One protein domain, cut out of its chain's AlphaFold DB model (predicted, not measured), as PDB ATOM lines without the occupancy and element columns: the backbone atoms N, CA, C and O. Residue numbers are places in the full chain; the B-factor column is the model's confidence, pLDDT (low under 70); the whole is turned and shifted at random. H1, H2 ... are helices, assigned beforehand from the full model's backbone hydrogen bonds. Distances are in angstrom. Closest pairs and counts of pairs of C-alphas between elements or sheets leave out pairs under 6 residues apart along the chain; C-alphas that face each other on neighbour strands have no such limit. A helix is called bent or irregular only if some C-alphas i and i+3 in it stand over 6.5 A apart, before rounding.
ATOM      1  N   GLY A   2      45.145 360.182 166.840       86.31
ATOM      2  CA  GLY A   2      45.397 361.027 168.028       86.31
ATOM      3  C   GLY A   2      45.820 362.487 167.772       86.31
ATOM      4  O   GLY A   2      45.251 363.391 168.374       86.31
ATOM      5  N   GLN A   3      46.745 362.747 166.836       89.88
ATOM      6  CA  GLN A   3      47.185 364.124 166.536       89.88
ATOM      7  C   GLN A   3      46.061 365.009 165.971       89.88
ATOM      8  O   GLN A   3      45.991 366.193 166.292       89.88
ATOM      9  N   ILE A   4      45.177 364.437 165.148       92.81
ATOM     10  CA  ILE A   4      43.996 365.138 164.630       92.81
ATOM     11  C   ILE A   4      43.005 365.368 165.773       92.81
ATOM     12  O   ILE A   4      42.530 366.485 165.934       92.81
ATOM     13  N   GLY A   5      42.761 364.354 166.614       91.50
ATOM     14  CA  GLY A   5      41.860 364.443 167.770       91.50
ATOM     15  C   GLY A   5      42.192 365.598 168.721       91.50
ATOM     16  O   GLY A   5      41.300 366.340 169.121       91.50
ATOM     17  N   GLN A   6      43.480 365.821 168.999       92.25
ATOM     18  CA  GLN A   6      43.968 366.942 169.822       92.25
ATOM     19  C   GLN A   6      43.695 368.328 169.214       92.25
ATOM     20  O   GLN A   6      43.772 369.331 169.916       92.25
ATOM     21  N   ARG A   7      43.401 368.391 167.912       93.81
ATOM     22  CA  ARG A   7      43.186 369.622 167.137       93.81
ATOM     23  C   ARG A   7      41.718 369.831 166.754       93.81
ATOM     24  O   ARG A   7      41.402 370.779 166.041       93.81
ATOM     25  N   LEU A   8      40.809 368.977 167.233       94.75
ATOM     26  CA  LEU A   8      39.365 369.125 167.027       94.75
ATOM     27  C   LEU A   8      38.797 370.187 167.970       94.75
ATOM     28  O   LEU A   8      38.092 369.881 168.934       94.75
ATOM     29  N   ASN A   9      39.120 371.444 167.686       96.31
ATOM     30  CA  ASN A   9      38.576 372.616 168.355       96.31
ATOM     31  C   ASN A   9      37.928 373.528 167.298       96.31
ATOM     32  O   ASN A   9      38.653 374.157 166.521       96.31
ATOM     33  N   PRO A  10      36.585 373.632 167.260       96.25
ATOM     34  CA  PRO A  10      35.895 374.406 166.231       96.25
ATOM     35  C   PRO A  10      36.314 375.876 166.180       96.25
ATOM     36  O   PRO A  10      36.498 376.427 165.098       96.25
ATOM     37  N   ALA A  11      36.513 376.515 167.337       95.81
ATOM     38  CA  ALA A  11      36.902 377.920 167.401       95.81
ATOM     39  C   ALA A  11      38.309 378.152 166.832       95.81
ATOM     40  O   ALA A  11      38.537 379.146 166.145       95.81
ATOM     41  N   GLN A  12      39.248 377.232 167.074       94.50
ATOM     42  CA  GLN A  12      40.591 377.322 166.497       94.50
ATOM     43  C   GLN A  12      40.573 377.056 164.991       94.50
ATOM     44  O   GLN A  12      41.175 377.814 164.242       94.50
ATOM     45  N   LEU A  13      39.839 376.044 164.527       95.38
ATOM     46  CA  LEU A  13      39.749 375.732 163.096       95.38
ATOM     47  C   LEU A  13      39.115 376.873 162.283       95.38
ATOM     48  O   LEU A  13      39.586 377.187 161.190       95.38
ATOM     49  N   LYS A  14      38.106 377.557 162.838       95.06
ATOM     50  CA  LYS A  14      37.496 378.740 162.206       95.06
ATOM     51  C   LYS A  14      38.488 379.887 162.014       95.06
ATOM     52  O   LYS A  14      38.460 380.542 160.979       95.06
ATOM     53  N   ASN A  15      39.353 380.124 163.000       94.06
ATOM     54  CA  ASN A  15      40.136 381.359 163.085       94.06
ATOM     55  C   ASN A  15      41.626 381.194 162.738       94.06
ATOM     56  O   ASN A  15      42.306 382.190 162.507       94.06
ATOM     57  N   ASP A  16      42.142 379.965 162.682       94.69
ATOM     58  CA  ASP A  16      43.550 379.678 162.406       94.69
ATOM     59  C   ASP A  16      43.707 378.825 161.137       94.69
ATOM     60  O   ASP A  16      43.495 377.607 161.109       94.69
ATOM     61  N   VAL A  17      44.132 379.486 160.059       91.12
ATOM     62  CA  VAL A  17      44.401 378.852 158.761       91.12
ATOM     63  C   VAL A  17      45.558 377.851 158.846       91.12
ATOM     64  O   VAL A  17      45.536 376.830 158.151       91.12
ATOM     65  N   ASN A  18      46.564 378.093 159.695       94.00
ATOM     66  CA  ASN A  18      47.676 377.158 159.870       94.00
ATOM     67  C   ASN A  18      47.198 375.878 160.561       94.00
ATOM     68  O   ASN A  18      47.593 374.789 160.138       94.00
ATOM     69  N   MET A  19      46.314 375.999 161.559       93.56
ATOM     70  CA  MET A  19      45.693 374.852 162.224       93.56
ATOM     71  C   MET A  19      44.888 374.004 161.237       93.56
ATOM     72  O   MET A  19      45.085 372.792 161.153       93.56
ATOM     73  N   THR A  20      44.030 374.634 160.434       93.88
ATOM     74  CA  THR A  20      43.218 373.923 159.435       93.88
ATOM     75  C   THR A  20      44.092 373.263 158.372       93.88
ATOM     76  O   THR A  20      43.877 372.099 158.037       93.88
ATOM     77  N   ARG A  21      45.137 373.947 157.884       94.06
ATOM     78  CA  ARG A  21      46.106 373.352 156.950       94.06
ATOM     79  C   ARG A  21      46.769 372.108 157.535       94.06
ATOM     80  O   ARG A  21      46.915 371.114 156.825       94.06
ATOM     81  N   GLU A  22      47.158 372.158 158.803       94.69
ATOM     82  CA  GLU A  22      47.781 371.022 159.475       94.69
ATOM     83  C   GLU A  22      46.804 369.855 159.646       94.69
ATOM     84  O   GLU A  22      47.153 368.716 159.338       94.69
ATOM     85  N   VAL A  23      45.559 370.120 160.050       95.25
ATOM     86  CA  VAL A  23      44.522 369.083 160.147       95.25
ATOM     87  C   VAL A  23      44.239 368.440 158.789       95.25
ATOM     88  O   VAL A  23      44.204 367.212 158.712       95.25
ATOM     89  N   SER A  24      44.120 369.218 157.709       94.06
ATOM     90  CA  SER A  24      43.944 368.668 156.357       94.06
ATOM     91  C   SER A  24      45.126 367.797 155.925       94.06
ATOM     92  O   SER A  24      44.924 366.721 155.367       94.06
ATOM     93  N   ARG A  25      46.364 368.219 156.218       94.31
ATOM     94  CA  ARG A  25      47.577 367.439 155.918       94.31
ATOM     95  C   ARG A  25      47.598 366.118 156.686       94.31
ATOM     96  O   ARG A  25      47.853 365.066 156.105       94.31
ATOM     97  N   LEU A  26      47.316 366.166 157.988       94.88
ATOM     98  CA  LEU A  26      47.241 364.975 158.832       94.88
ATOM     99  C   LEU A  26      46.131 364.028 158.362       94.88
ATOM    100  O   LEU A  26      46.339 362.816 158.345       94.88
ATOM    101  N   LEU A  27      44.975 364.565 157.958       94.12
ATOM    102  CA  LEU A  27      43.864 363.773 157.440       94.12
ATOM    103  C   LEU A  27      44.227 363.091 156.117       94.12
ATOM    104  O   LEU A  27      43.950 361.903 155.965       94.12
ATOM    105  N   ALA A  28      44.891 363.793 155.196       91.94
ATOM    106  CA  ALA A  28      45.355 363.218 153.934       91.94
ATOM    107  C   ALA A  28      46.346 362.060 154.159       91.94
ATOM    108  O   ALA A  28      46.179 360.985 153.583       91.94
ATOM    109  N   ASN A  29      47.322 362.239 155.057       92.19
ATOM    110  CA  ASN A  29      48.269 361.178 155.417       92.19
ATOM    111  C   ASN A  29      47.553 359.955 156.004       92.19
ATOM    112  O   ASN A  29      47.811 358.822 155.607       92.19
ATOM    113  N   LEU A  30      46.626 360.199 156.931       92.12
ATOM    114  CA  LEU A  30      45.829 359.152 157.557       92.12
ATOM    115  C   LEU A  30      44.952 358.412 156.525       92.12
ATOM    116  O   LEU A  30      44.815 357.192 156.601       92.12
ATOM    117  N   THR A  31      44.428 359.136 155.532       90.88
ATOM    118  CA  THR A  31      43.581 358.586 154.461       90.88
ATOM    119  C   THR A  31      44.318 357.549 153.629       90.88
ATOM    120  O   THR A  31      43.754 356.488 153.360       90.88
ATOM    121  N   GLY A  32      45.574 357.817 153.259       87.94
ATOM    122  CA  GLY A  32      46.388 356.867 152.497       87.94
ATOM    123  C   GLY A  32      46.557 355.532 153.225       87.94
ATOM    124  O   GLY A  32      46.315 354.477 152.643       87.94
ATOM    125  N   THR A  33      46.894 355.577 154.517       89.75
ATOM    126  CA  THR A  33      47.087 354.372 155.339       89.75
ATOM    127  C   THR A  33      45.796 353.573 155.508       89.75
ATOM    128  O   THR A  33      45.778 352.366 155.277       89.75
ATOM    129  N   LEU A  34      44.703 354.234 155.890       89.56
ATOM    130  CA  LEU A  34      43.456 353.544 156.228       89.56
ATOM    131  C   LEU A  34      42.725 352.994 155.015       89.56
ATOM    132  O   LEU A  34      42.133 351.926 155.101       89.56
ATOM    133  N   THR A  35      42.764 353.706 153.888       85.69
ATOM    134  CA  THR A  35      42.097 353.241 152.667       85.69
ATOM    135  C   THR A  35      42.675 351.904 152.223       85.69
ATOM    136  O   THR A  35      41.928 351.007 151.847       85.69
ATOM    137  N   PHE A  36      44.001 351.757 152.298       85.69
ATOM    138  CA  PHE A  36      44.661 350.500 151.976       85.69
ATOM    139  C   PHE A  36      44.306 349.397 152.978       85.69
ATOM    140  O   PHE A  36      43.882 348.319 152.569       85.69
ATOM    141  N   HIS A  37      44.424 349.686 154.274       89.00
ATOM    142  CA  HIS A  37      44.121 348.742 155.348       89.00
ATOM    143  C   HIS A  37      42.677 348.217 155.278       89.00
ATOM    144  O   HIS A  37      42.474 347.013 155.150       89.00
ATOM    145  N   PHE A  38      41.682 349.104 155.216       87.81
ATOM    146  CA  PHE A  38      40.282 348.687 155.119       87.81
ATOM    147  C   PHE A  38      39.985 347.937 153.821       87.81
ATOM    148  O   PHE A  38      39.240 346.964 153.832       87.81
ATOM    149  N   ALA A  39      40.587 348.338 152.695       84.94
ATOM    150  CA  ALA A  39      40.411 347.608 151.444       84.94
ATOM    151  C   ALA A  39      40.988 346.187 151.516       84.94
ATOM    152  O   ALA A  39      40.405 345.277 150.926       84.94
ATOM    153  N   MET A  40      42.111 345.993 152.212       88.19
ATOM    154  CA  MET A  40      42.678 344.667 152.452       88.19
ATOM    155  C   MET A  40      41.743 343.805 153.299       88.19
ATOM    156  O   MET A  40      41.480 342.659 152.943       88.19
ATOM    157  N   GLU A  41      41.186 344.353 154.370       87.69
ATOM    158  CA  GLU A  41      40.287 343.603 155.243       87.69
ATOM    159  C   GLU A  41      38.976 343.240 154.542       87.69
ATOM    160  O   GLU A  41      38.596 342.069 154.488       87.69
ATOM    161  N   ASP A  42      38.337 344.227 153.912       85.00
ATOM    162  CA  ASP A  42      37.032 344.087 153.263       85.00
ATOM    163  C   ASP A  42      37.080 343.156 152.042       85.00
ATOM    164  O   ASP A  42      36.110 342.447 151.766       85.00
ATOM    165  N   LYS A  43      38.192 343.146 151.292       87.19
ATOM    166  CA  LYS A  43      38.307 342.382 150.035       87.19
ATOM    167  C   LYS A  43      39.078 341.076 150.152       87.19
ATOM    168  O   LYS A  43      38.912 340.229 149.279       87.19
ATOM    169  N   MET A  44      39.925 340.920 151.169       88.19
ATOM    170  CA  MET A  44      40.785 339.741 151.308       88.19
ATOM    171  C   MET A  44      40.511 339.001 152.609       88.19
ATOM    172  O   MET A  44      40.156 337.826 152.566       88.19
ATOM    173  N   LEU A  45      40.644 339.678 153.751       88.31
ATOM    174  CA  LEU A  45      40.630 339.014 155.054       88.31
ATOM    175  C   LEU A  45      39.253 338.457 155.409       88.31
ATOM    176  O   LEU A  45      39.128 337.256 155.648       88.31
ATOM    177  N   TYR A  46      38.209 339.291 155.382       88.62
ATOM    178  CA  TYR A  46      36.862 338.816 155.692       88.62
ATOM    179  C   TYR A  46      36.400 337.723 154.713       88.62
ATOM    180  O   TYR A  46      35.963 336.672 155.189       88.62
ATOM    181  N   PRO A  47      36.544 337.870 153.376       88.88
ATOM    182  CA  PRO A  47      36.208 336.793 152.444       88.88
ATOM    183  C   PRO A  47      36.989 335.498 152.682       88.88
ATOM    184  O   PRO A  47      36.405 334.419 152.591       88.88
ATOM    185  N   TYR A  48      38.282 335.587 153.016       88.69
ATOM    186  CA  TYR A  48      39.082 334.414 153.358       88.69
ATOM    187  C   TYR A  48      38.511 333.702 154.587       88.69
ATOM    188  O   TYR A  48      38.216 332.514 154.512       88.69
ATOM    189  N   MET A  49      38.279 334.431 155.683       86.88
ATOM    190  CA  MET A  49      37.769 333.872 156.941       86.88
ATOM    191  C   MET A  49      36.377 333.249 156.799       86.88
ATOM    192  O   MET A  49      36.080 332.255 157.456       86.88
ATOM    193  N   LEU A  50      35.537 333.783 155.908       88.12
ATOM    194  CA  LEU A  50      34.249 333.178 155.559       88.12
ATOM    195  C   LEU A  50      34.384 331.848 154.810       88.12
ATOM    196  O   LEU A  50      33.486 331.011 154.899       88.12
ATOM    197  N   GLY A  51      35.462 331.680 154.043       84.44
ATOM    198  CA  GLY A  51      35.731 330.484 153.250       84.44
ATOM    199  C   GLY A  51      36.376 329.346 154.040       84.44
ATOM    200  O   GLY A  51      36.358 328.207 153.573       84.44
ATOM    201  N   VAL A  52      36.933 329.618 155.225       77.94
ATOM    202  CA  VAL A  52      37.553 328.570 156.041       77.94
ATOM    203  C   VAL A  52      36.471 327.783 156.778       77.94
ATOM    204  O   VAL A  52      35.615 328.355 157.445       77.94
ATOM    205  N   GLY A  53      36.504 326.450 156.674       62.44
ATOM    206  CA  GLY A  53      35.470 325.542 157.195       62.44
ATOM    207  C   GLY A  53      35.322 325.486 158.724       62.44
ATOM    208  O   GLY A  53      34.588 324.640 159.232       62.44
ATOM    209  N   ASN A  54      36.005 326.360 159.464       69.44
ATOM    210  CA  ASN A  54      35.846 326.503 160.905       69.44
ATOM    211  C   ASN A  54      34.685 327.467 161.201       69.44
ATOM    212  O   ASN A  54      34.821 328.685 161.074       69.44
ATOM    213  N   GLY A  55      33.535 326.915 161.604       69.31
ATOM    214  CA  GLY A  55      32.294 327.672 161.806       69.31
ATOM    215  C   GLY A  55      32.437 328.896 162.719       69.31
ATOM    216  O   GLY A  55      31.870 329.941 162.410       69.31
ATOM    217  N   GLY A  56      33.267 328.813 163.768       79.00
ATOM    218  CA  GLY A  56      33.484 329.930 164.695       79.00
ATOM    219  C   GLY A  56      34.188 331.131 164.053       79.00
ATOM    220  O   GLY A  56      33.817 332.275 164.307       79.00
ATOM    221  N   VAL A  57      35.150 330.884 163.162       80.88
ATOM    222  CA  VAL A  57      35.898 331.927 162.438       80.88
ATOM    223  C   VAL A  57      34.986 332.660 161.451       80.88
ATOM    224  O   VAL A  57      34.974 333.892 161.387       80.88
ATOM    225  N   ALA A  58      34.159 331.905 160.727       85.00
ATOM    226  CA  ALA A  58      33.225 332.466 159.760       85.00
ATOM    227  C   ALA A  58      32.095 333.277 160.429       85.00
ATOM    228  O   ALA A  58      31.648 334.278 159.868       85.00
ATOM    229  N   ASP A  59      31.642 332.885 161.625       86.38
ATOM    230  CA  ASP A  59      30.639 333.638 162.392       86.38
ATOM    231  C   ASP A  59      31.166 335.001 162.858       86.38
ATOM    232  O   ASP A  59      30.478 336.014 162.702       86.38
ATOM    233  N   VAL A  60      32.406 335.048 163.356       83.56
ATOM    234  CA  VAL A  60      33.067 336.301 163.754       83.56
ATOM    235  C   VAL A  60      33.247 337.225 162.545       83.56
ATOM    236  O   VAL A  60      32.887 338.402 162.609       83.56
ATOM    237  N   ALA A  61      33.705 336.690 161.407       85.25
ATOM    238  CA  ALA A  61      33.839 337.462 160.173       85.25
ATOM    239  C   ALA A  61      32.490 338.025 159.681       85.25
ATOM    240  O   ALA A  61      32.403 339.211 159.360       85.25
ATOM    241  N   ARG A  62      31.409 337.224 159.684       87.00
ATOM    242  CA  ARG A  62      30.052 337.696 159.324       87.00
ATOM    243  C   ARG A  62      29.580 338.830 160.223       87.00
ATOM    244  O   ARG A  62      29.054 339.824 159.723       87.00
ATOM    245  N   LYS A  63      29.762 338.677 161.538       85.31
ATOM    246  CA  LYS A  63      29.389 339.692 162.526       85.31
ATOM    247  C   LYS A  63      30.088 341.017 162.229       85.31
ATOM    248  O   LYS A  63      29.421 342.046 162.163       85.31
ATOM    249  N   TYR A  64      31.396 341.004 161.982       82.69
ATOM    250  CA  TYR A  64      32.138 342.237 161.718       82.69
ATOM    251  C   TYR A  64      31.857 342.845 160.349       82.69
ATOM    252  O   TYR A  64      31.653 344.056 160.257       82.69
ATOM    253  N   MET A  65      31.678 342.045 159.303       83.00
ATOM    254  CA  MET A  65      31.201 342.588 158.029       83.00
ATOM    255  C   MET A  65      29.853 343.315 158.173       83.00
ATOM    256  O   MET A  65      29.672 344.376 157.578       83.00
ATOM    257  N   ALA A  66      28.931 342.786 158.985       82.19
ATOM    258  CA  ALA A  66      27.628 343.406 159.228       82.19
ATOM    259  C   ALA A  66      27.704 344.651 160.133       82.19
ATOM    260  O   ALA A  66      27.051 345.652 159.847       82.19
ATOM    261  N   GLU A  67      28.489 344.602 161.212       77.88
ATOM    262  CA  GLU A  67      28.592 345.696 162.188       77.88
ATOM    263  C   GLU A  67      29.433 346.876 161.674       77.88
ATOM    264  O   GLU A  67      29.120 348.029 161.974       77.88
ATOM    265  N   ILE A  68      30.516 346.604 160.939       75.75
ATOM    266  CA  ILE A  68      31.574 347.591 160.660       75.75
ATOM    267  C   ILE A  68      32.095 347.586 159.210       75.75
ATOM    268  O   ILE A  68      32.866 348.476 158.848       75.75
ATOM    269  N   GLY A  69      31.632 346.680 158.337       73.62
ATOM    270  CA  GLY A  69      32.061 346.617 156.927       73.62
ATOM    271  C   GLY A  69      31.673 347.841 156.080       73.62
ATOM    272  O   GLY A  69      32.325 348.163 155.092       73.62
ATOM    273  N   GLY A  70      30.650 348.603 156.484       82.44
ATOM    274  CA  GLY A  70      30.283 349.862 155.818       82.44
ATOM    275  C   GLY A  70      31.269 351.014 156.059       82.44
ATOM    276  O   GLY A  70      31.240 352.017 155.339       82.44
ATOM    277  N   LEU A  71      32.158 350.880 157.048       87.19
ATOM    278  CA  LEU A  71      32.971 351.984 157.549       87.19
ATOM    279  C   LEU A  71      33.976 352.507 156.517       87.19
ATOM    280  O   LEU A  71      34.231 353.709 156.480       87.19
ATOM    281  N   ALA A  72      34.490 351.648 155.632       84.88
ATOM    282  CA  ALA A  72      35.384 352.061 154.553       84.88
ATOM    283  C   ALA A  72      34.689 353.018 153.572       84.88
ATOM    284  O   ALA A  72      35.249 354.046 153.181       84.88
ATOM    285  N   LYS A  73      33.431 352.721 153.220       87.00
ATOM    286  CA  LYS A  73      32.604 353.594 152.380       87.00
ATOM    287  C   LYS A  73      32.324 354.917 153.092       87.00
ATOM    288  O   LYS A  73      32.558 355.970 152.502       87.00
ATOM    289  N   THR A  74      31.900 354.868 154.356       90.88
ATOM    290  CA  THR A  74      31.656 356.067 155.174       90.88
ATOM    291  C   THR A  74      32.907 356.939 155.287       90.88
ATOM    292  O   THR A  74      32.828 358.155 155.137       90.88
ATOM    293  N   TYR A  75      34.085 356.337 155.472       91.75
ATOM    294  CA  TYR A  75      35.360 357.054 155.493       91.75
ATOM    295  C   TYR A  75      35.692 357.698 154.135       91.75
ATOM    296  O   TYR A  75      36.139 358.847 154.067       91.75
ATOM    297  N   GLY A  76      35.420 356.997 153.031       91.12
ATOM    298  CA  GLY A  76      35.566 357.542 151.680       91.12
ATOM    299  C   GLY A  76      34.637 358.730 151.399       91.12
ATOM    300  O   GLY A  76      35.036 359.691 150.747       91.12
ATOM    301  N   GLU A  77      33.405 358.703 151.902       94.12
ATOM    302  CA  GLU A  77      32.461 359.827 151.803       94.12
ATOM    303  C   GLU A  77      32.896 361.006 152.681       94.12
ATOM    304  O   GLU A  77      32.906 362.149 152.220       94.12
ATOM    305  N   PHE A  78      33.350 360.723 153.903       95.88
ATOM    306  CA  PHE A  78      33.894 361.716 154.828       95.88
ATOM    307  C   PHE A  78      35.088 362.472 154.226       95.88
ATOM    308  O   PHE A  78      35.113 363.701 154.213       95.88
ATOM    309  N   THR A  79      36.072 361.758 153.673       93.62
ATOM    310  CA  THR A  79      37.274 362.384 153.091       93.62
ATOM    311  C   THR A  79      36.961 363.215 151.848       93.62
ATOM    312  O   THR A  79      37.592 364.249 151.630       93.62
ATOM    313  N   LYS A  80      35.943 362.831 151.066       94.31
ATOM    314  CA  LYS A  80      35.425 363.655 149.962       94.31
ATOM    315  C   LYS A  80      34.767 364.935 150.472       94.31
ATOM    316  O   LYS A  80      35.091 366.012 149.968       94.31
ATOM    317  N   LYS A  81      33.888 364.826 151.477       96.50
ATOM    318  CA  LYS A  81      33.184 365.963 152.095       96.50
ATOM    319  C   LYS A  81      34.163 367.002 152.648       96.50
ATOM    320  O   LYS A  81      33.996 368.194 152.413       96.50
ATOM    321  N   TRP A  82      35.220 366.546 153.316       96.50
ATOM    322  CA  TRP A  82      36.194 367.396 154.011       96.50
ATOM    323  C   TRP A  82      37.515 367.578 153.246       96.50
ATOM    324  O   TRP A  82      38.572 367.773 153.845       96.50
ATOM    325  N   SER A  83      37.471 367.518 151.913       91.00
ATOM    326  CA  SER A  83      38.656 367.610 151.042       91.00
ATOM    327  C   SER A  83      39.233 369.028 150.901       91.00
ATOM    328  O   SER A  83      40.404 369.189 150.555       91.00
ATOM    329  N   SER A  84      38.438 370.059 151.194       92.00
ATOM    330  CA  SER A  84      38.842 371.468 151.148       92.00
ATOM    331  C   SER A  84      39.020 372.035 152.555       92.00
ATOM    332  O   SER A  84      38.213 371.799 153.457       92.00
ATOM    333  N   ARG A  85      40.073 372.844 152.723       92.12
ATOM    334  CA  ARG A  85      40.314 373.601 153.959       92.12
ATOM    335  C   ARG A  85      39.180 374.578 154.222       92.12
ATOM    336  O   ARG A  85      38.714 374.679 155.347       92.12
ATOM    337  N   GLU A  86      38.725 375.260 153.182       93.38
ATOM    338  CA  GLU A  86      37.663 376.258 153.236       93.38
ATOM    339  C   GLU A  86      36.354 375.627 153.749       93.38
ATOM    340  O   GLU A  86      35.696 376.199 154.623       93.38
ATOM    341  N   THR A  87      36.028 374.404 153.306       95.44
ATOM    342  CA  THR A  87      34.881 373.635 153.819       95.44
ATOM    343  C   THR A  87      35.034 373.295 155.302       95.44
ATOM    344  O   THR A  87      34.075 373.463 156.059       95.44
ATOM    345  N   ILE A  88      36.228 372.867 155.733       95.94
ATOM    346  CA  ILE A  88      36.525 372.573 157.147       95.94
ATOM    347  C   ILE A  88      36.404 373.835 158.007       95.94
ATOM    348  O   ILE A  88      35.785 373.782 159.064       95.94
ATOM    349  N   GLN A  89      36.959 374.972 157.577       95.50
ATOM    350  CA  GLN A  89      36.894 376.220 158.351       95.50
ATOM    351  C   GLN A  89      35.459 376.722 158.493       95.50
ATOM    352  O   GLN A  89      35.035 377.081 159.591       95.50
ATOM    353  N   THR A  90      34.703 376.710 157.392       96.19
ATOM    354  CA  THR A  90      33.318 377.200 157.361       96.19
ATOM    355  C   THR A  90      32.401 376.347 158.239       96.19
ATOM    356  O   THR A  90      31.547 376.886 158.938       96.19
ATOM    357  N   ASN A  91      32.616 375.028 158.269       97.75
ATOM    358  CA  ASN A  91      31.754 374.073 158.973       97.75
ATOM    359  C   ASN A  91      32.503 373.347 160.106       97.75
ATOM    360  O   ASN A  91      32.329 372.148 160.321       97.75
ATOM    361  N   ALA A  92      33.360 374.065 160.837       97.50
ATOM    362  CA  ALA A  92      34.289 373.459 161.792       97.50
ATOM    363  C   ALA A  92      33.617 372.643 162.910       97.50
ATOM    364  O   ALA A  92      34.181 371.643 163.357       97.50
ATOM    365  N   ASP A  93      32.429 373.051 163.370       98.31
ATOM    366  CA  ASP A  93      31.666 372.312 164.385       98.31
ATOM    367  C   ASP A  93      31.218 370.944 163.864       98.31
ATOM    368  O   ASP A  93      31.427 369.924 164.526       98.31
ATOM    369  N   GLU A  94      30.662 370.923 162.653       98.38
ATOM    370  CA  GLU A  94      30.215 369.707 161.979       98.38
ATOM    371  C   GLU A  94      31.403 368.789 161.690       98.38
ATOM    372  O   GLU A  94      31.379 367.622 162.077       98.38
ATOM    373  N   PHE A  95      32.489 369.336 161.130       98.19
ATOM    374  CA  PHE A  95      33.730 368.596 160.913       98.19
ATOM    375  C   PHE A  95      34.232 367.945 162.205       98.19
ATOM    376  O   PHE A  95      34.544 366.754 162.220       98.19
ATOM    377  N   CYS A  96      34.292 368.696 163.310       97.94
ATOM    378  CA  CYS A  96      34.759 368.157 164.585       97.94
ATOM    379  C   CYS A  96      33.844 367.050 165.112       97.94
ATOM    380  O   CYS A  96      34.343 366.044 165.616       97.94
ATOM    381  N   SER A  97      32.525 367.228 165.023       98.25
ATOM    382  CA  SER A  97      31.548 366.227 165.457       98.25
ATOM    383  C   SER A  97      31.674 364.936 164.644       98.25
ATOM    384  O   SER A  97      31.894 363.863 165.210       98.25
ATOM    385  N   GLU A  98      31.646 365.043 163.314       97.81
ATOM    386  CA  GLU A  98      31.778 363.895 162.414       97.81
ATOM    387  C   GLU A  98      33.120 363.188 162.581       97.81
ATOM    388  O   GLU A  98      33.153 361.961 162.665       97.81
ATOM    389  N   THR A  99      34.218 363.942 162.702       96.94
ATOM    390  CA  THR A  99      35.553 363.358 162.893       96.94
ATOM    391  C   THR A  99      35.623 362.550 164.185       96.94
ATOM    392  O   THR A  99      36.178 361.453 164.184       96.94
ATOM    393  N   ARG A 100      35.052 363.052 165.294       97.06
ATOM    394  CA  ARG A 100      35.036 362.315 166.569       97.06
ATOM    395  C   ARG A 100      34.241 361.020 166.457       97.06
ATOM    396  O   ARG A 100      34.748 359.976 166.858       97.06
ATOM    397  N   ASN A 101      33.040 361.084 165.888       95.69
ATOM    398  CA  ASN A 101      32.176 359.913 165.737       95.69
ATOM    399  C   ASN A 101      32.827 358.855 164.841       95.69
ATOM    400  O   ASN A 101      32.881 357.678 165.198       95.69
ATOM    401  N   LEU A 102      33.385 359.285 163.709       94.38
ATOM    402  CA  LEU A 102      34.052 358.398 162.767       94.38
ATOM    403  C   LEU A 102      35.299 357.758 163.383       94.38
ATOM    404  O   LEU A 102      35.475 356.547 163.289       94.38
ATOM    405  N   PHE A 103      36.144 358.537 164.066       94.44
ATOM    406  CA  PHE A 103      37.349 358.000 164.702       94.44
ATOM    407  C   PHE A 103      37.035 357.055 165.860       94.44
ATOM    408  O   PHE A 103      37.766 356.088 166.052       94.44
ATOM    409  N   ALA A 104      35.952 357.287 166.606       93.69
ATOM    410  CA  ALA A 104      35.499 356.352 167.632       93.69
ATOM    411  C   ALA A 104      35.065 355.011 167.017       93.69
ATOM    412  O   ALA A 104      35.510 353.956 167.470       93.69
ATOM    413  N   ALA A 105      34.262 355.042 165.947       91.88
ATOM    414  CA  ALA A 105      33.836 353.834 165.237       91.88
ATOM    415  C   ALA A 105      35.029 353.058 164.655       91.88
ATOM    416  O   ALA A 105      35.104 351.838 164.782       91.88
ATOM    417  N   MET A 106      35.994 353.772 164.076       91.19
ATOM    418  CA  MET A 106      37.220 353.183 163.542       91.19
ATOM    419  C   MET A 106      38.118 352.583 164.618       91.19
ATOM    420  O   MET A 106      38.624 351.483 164.434       91.19
ATOM    421  N   GLY A 107      38.307 353.281 165.740       91.12
ATOM    422  CA  GLY A 107      39.078 352.753 166.863       91.12
ATOM    423  C   GLY A 107      38.468 351.465 167.415       91.12
ATOM    424  O   GLY A 107      39.194 350.521 167.698       91.12
ATOM    425  N   ASN A 108      37.136 351.394 167.496       89.81
ATOM    426  CA  ASN A 108      36.430 350.182 167.909       89.81
ATOM    427  C   ASN A 108      36.586 349.030 166.900       89.81
ATOM    428  O   ASN A 108      36.767 347.891 167.318       89.81
ATOM    429  N   ARG A 109      36.536 349.319 165.590       88.12
ATOM    430  CA  ARG A 109      36.809 348.334 164.528       88.12
ATOM    431  C   ARG A 109      38.204 347.726 164.693       88.12
ATOM    432  O   ARG A 109      38.303 346.523 164.905       88.12
ATOM    433  N   ILE A 110      39.229 348.578 164.720       89.12
ATOM    434  CA  ILE A 110      40.632 348.151 164.808       89.12
ATOM    435  C   ILE A 110      40.874 347.346 166.089       89.12
ATOM    436  O   ILE A 110      41.468 346.277 166.039       89.12
ATOM    437  N   ALA A 111      40.353 347.800 167.234       90.62
ATOM    438  CA  ALA A 111      40.530 347.082 168.496       90.62
ATOM    439  C   ALA A 111      39.897 345.677 168.477       90.62
ATOM    440  O   ALA A 111      40.470 344.734 169.023       90.62
ATOM    441  N   LYS A 112      38.722 345.520 167.854       86.69
ATOM    442  CA  LYS A 112      38.069 344.213 167.680       86.69
ATOM    443  C   LYS A 112      38.846 343.317 166.713       86.69
ATOM    444  O   LYS A 112      39.019 342.132 166.983       86.69
ATOM    445  N   GLU A 113      39.338 343.878 165.612       86.81
ATOM    446  CA  GLU A 113      40.152 343.147 164.637       86.81
ATOM    447  C   GLU A 113      41.453 342.632 165.274       86.81
ATOM    448  O   GLU A 113      41.751 341.443 165.178       86.81
ATOM    449  N   GLU A 114      42.165 343.480 166.018       90.25
ATOM    450  CA  GLU A 114      43.409 343.119 166.709       90.25
ATOM    451  C   GLU A 114      43.212 342.081 167.823       90.25
ATOM    452  O   GLU A 114      44.059 341.209 168.007       90.25
ATOM    453  N   SER A 115      42.118 342.172 168.586       89.81
ATOM    454  CA  SER A 115      41.902 341.306 169.758       89.81
ATOM    455  C   SER A 115      41.211 339.982 169.447       89.81
ATOM    456  O   SER A 115      41.396 339.021 170.193       89.81
ATOM    457  N   GLU A 116      40.431 339.908 168.368       86.69
ATOM    458  CA  GLU A 116      39.647 338.715 168.039       86.69
ATOM    459  C   GLU A 116      39.985 338.161 166.658       86.69
ATOM    460  O   GLU A 116      40.198 336.960 166.506       86.69
ATOM    461  N   LEU A 117      40.049 339.019 165.643       83.88
ATOM    462  CA  LEU A 117      40.081 338.573 164.256       83.88
ATOM    463  C   LEU A 117      41.472 338.101 163.813       83.88
ATOM    464  O   LEU A 117      41.590 337.014 163.248       83.88
ATOM    465  N   TYR A 118      42.525 338.872 164.100       87.44
ATOM    466  CA  TYR A 118      43.899 338.487 163.756       87.44
ATOM    467  C   TYR A 118      44.371 337.226 164.496       87.44
ATOM    468  O   TYR A 118      44.889 336.333 163.826       87.44
ATOM    469  N   PRO A 119      44.116 337.047 165.811       88.56
ATOM    470  CA  PRO A 119      44.457 335.797 166.492       88.56
ATOM    471  C   PRO A 119      43.781 334.563 165.883       88.56
ATOM    472  O   PRO A 119      44.390 333.499 165.809       88.56
ATOM    473  N   LEU A 120      42.526 334.693 165.435       83.44
ATOM    474  CA  LEU A 120      41.801 333.606 164.775       83.44
ATOM    475  C   LEU A 120      42.335 333.306 163.374       83.44
ATOM    476  O   LEU A 120      42.300 332.153 162.956       83.44
ATOM    477  N   TYR A 121      42.796 334.326 162.650       81.56
ATOM    478  CA  TYR A 121      43.425 334.160 161.343       81.56
ATOM    479  C   TYR A 121      44.786 333.459 161.454       81.56
ATOM    480  O   TYR A 121      45.033 332.516 160.709       81.56
ATOM    481  N   ASP A 122      45.628 333.867 162.407       82.06
ATOM    482  CA  ASP A 122      46.972 333.305 162.605       82.06
ATOM    483  C   ASP A 122      46.955 331.873 163.165       82.06
ATOM    484  O   ASP A 122      47.904 331.113 162.976       82.06
ATOM    485  N   ALA A 123      45.889 331.495 163.878       74.56
ATOM    486  CA  ALA A 123      45.727 330.163 164.465       74.56
ATOM    487  C   ALA A 123      45.206 329.097 163.478       74.56
ATOM    488  O   ALA A 123      44.954 327.964 163.900       74.56
ATOM    489  N   ASN A 124      44.996 329.461 162.211       56.75
ATOM    490  CA  ASN A 124      44.287 328.666 161.207       56.75
ATOM    491  C   ASN A 124      45.217 328.055 160.151       56.75
ATOM    492  O   ASN A 124      46.184 328.731 159.736       56.75
TER     493      ASN A 124
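What this domain is: This is residues 2 to 124 of the 124 residues of the protein "Hemerythrin domain-containing protein" of Candidatus Muproteobacteria bacterium RIFCSPHIGHO2_02_FULL_65_16 (UniProt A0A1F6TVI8). A long rod of helices: H3 and H7 run nearly its whole length the same way, while H4 and H5, one after the other, fold back along them. The short helices H2 and H6 cap the end where H3 and H7 begin, and H1 packs on the side of H3. The printed part has 123 residues with seven named helices, H1 to H7 in chain order, and no named strand: all helix. It is loose, with a radius of gyration of the C-alphas of 17.0 A and spans of 56 by 21 by 20 A.

Where its parts are: H3, residues 17 to 51, is 49.4 A long from C-alpha 17 at (44.401, 378.852, 158.761), with a kink of 29 degrees near residue 33. H7, residues 92 to 122, is 42.1 A long, has a kink of 33 degrees near residue 113 and ends at C-alpha 122 at (46.972, 333.305, 162.605). Both are only just irregular: C-alphas 43 and 46 are 6.8 A apart, 115 and 118 6.9 A. H4, residues 55 to 68, spans 20.0 A and H5, residues 71 to 81, 15.0 A. H1 is residues 2 to 5, H2 10 to 15, H6 85 to 90.

How they stand to each other: H3 is the hub, in a bundle, helices side by side, with H4, H5 and H7. Its residues 42 to 51 touch H4 in a hairpin, at a shallow tilt of 30 degrees; the closest C-alphas, of Leu 50 and Ala 58, are 4.4 A apart. H2 touches H7 residues 92 to 96, closest C-alphas Pro 10 and Ala 92, 4.8 A. O i to N i+4 pairs are within hydrogen-bond range throughout H2, H4, H5 and H6, in 27 of 31 in H3 and 25 of 27 in H7; H1 is too short for one.

The domain as a whole: The farthest C-alphas, of Asn 15 and Gly 53, are 56.3 A apart. The printed part has no cut, and its links between helices are tight. Residues 53 to 55 and 124 have pLDDT under 70.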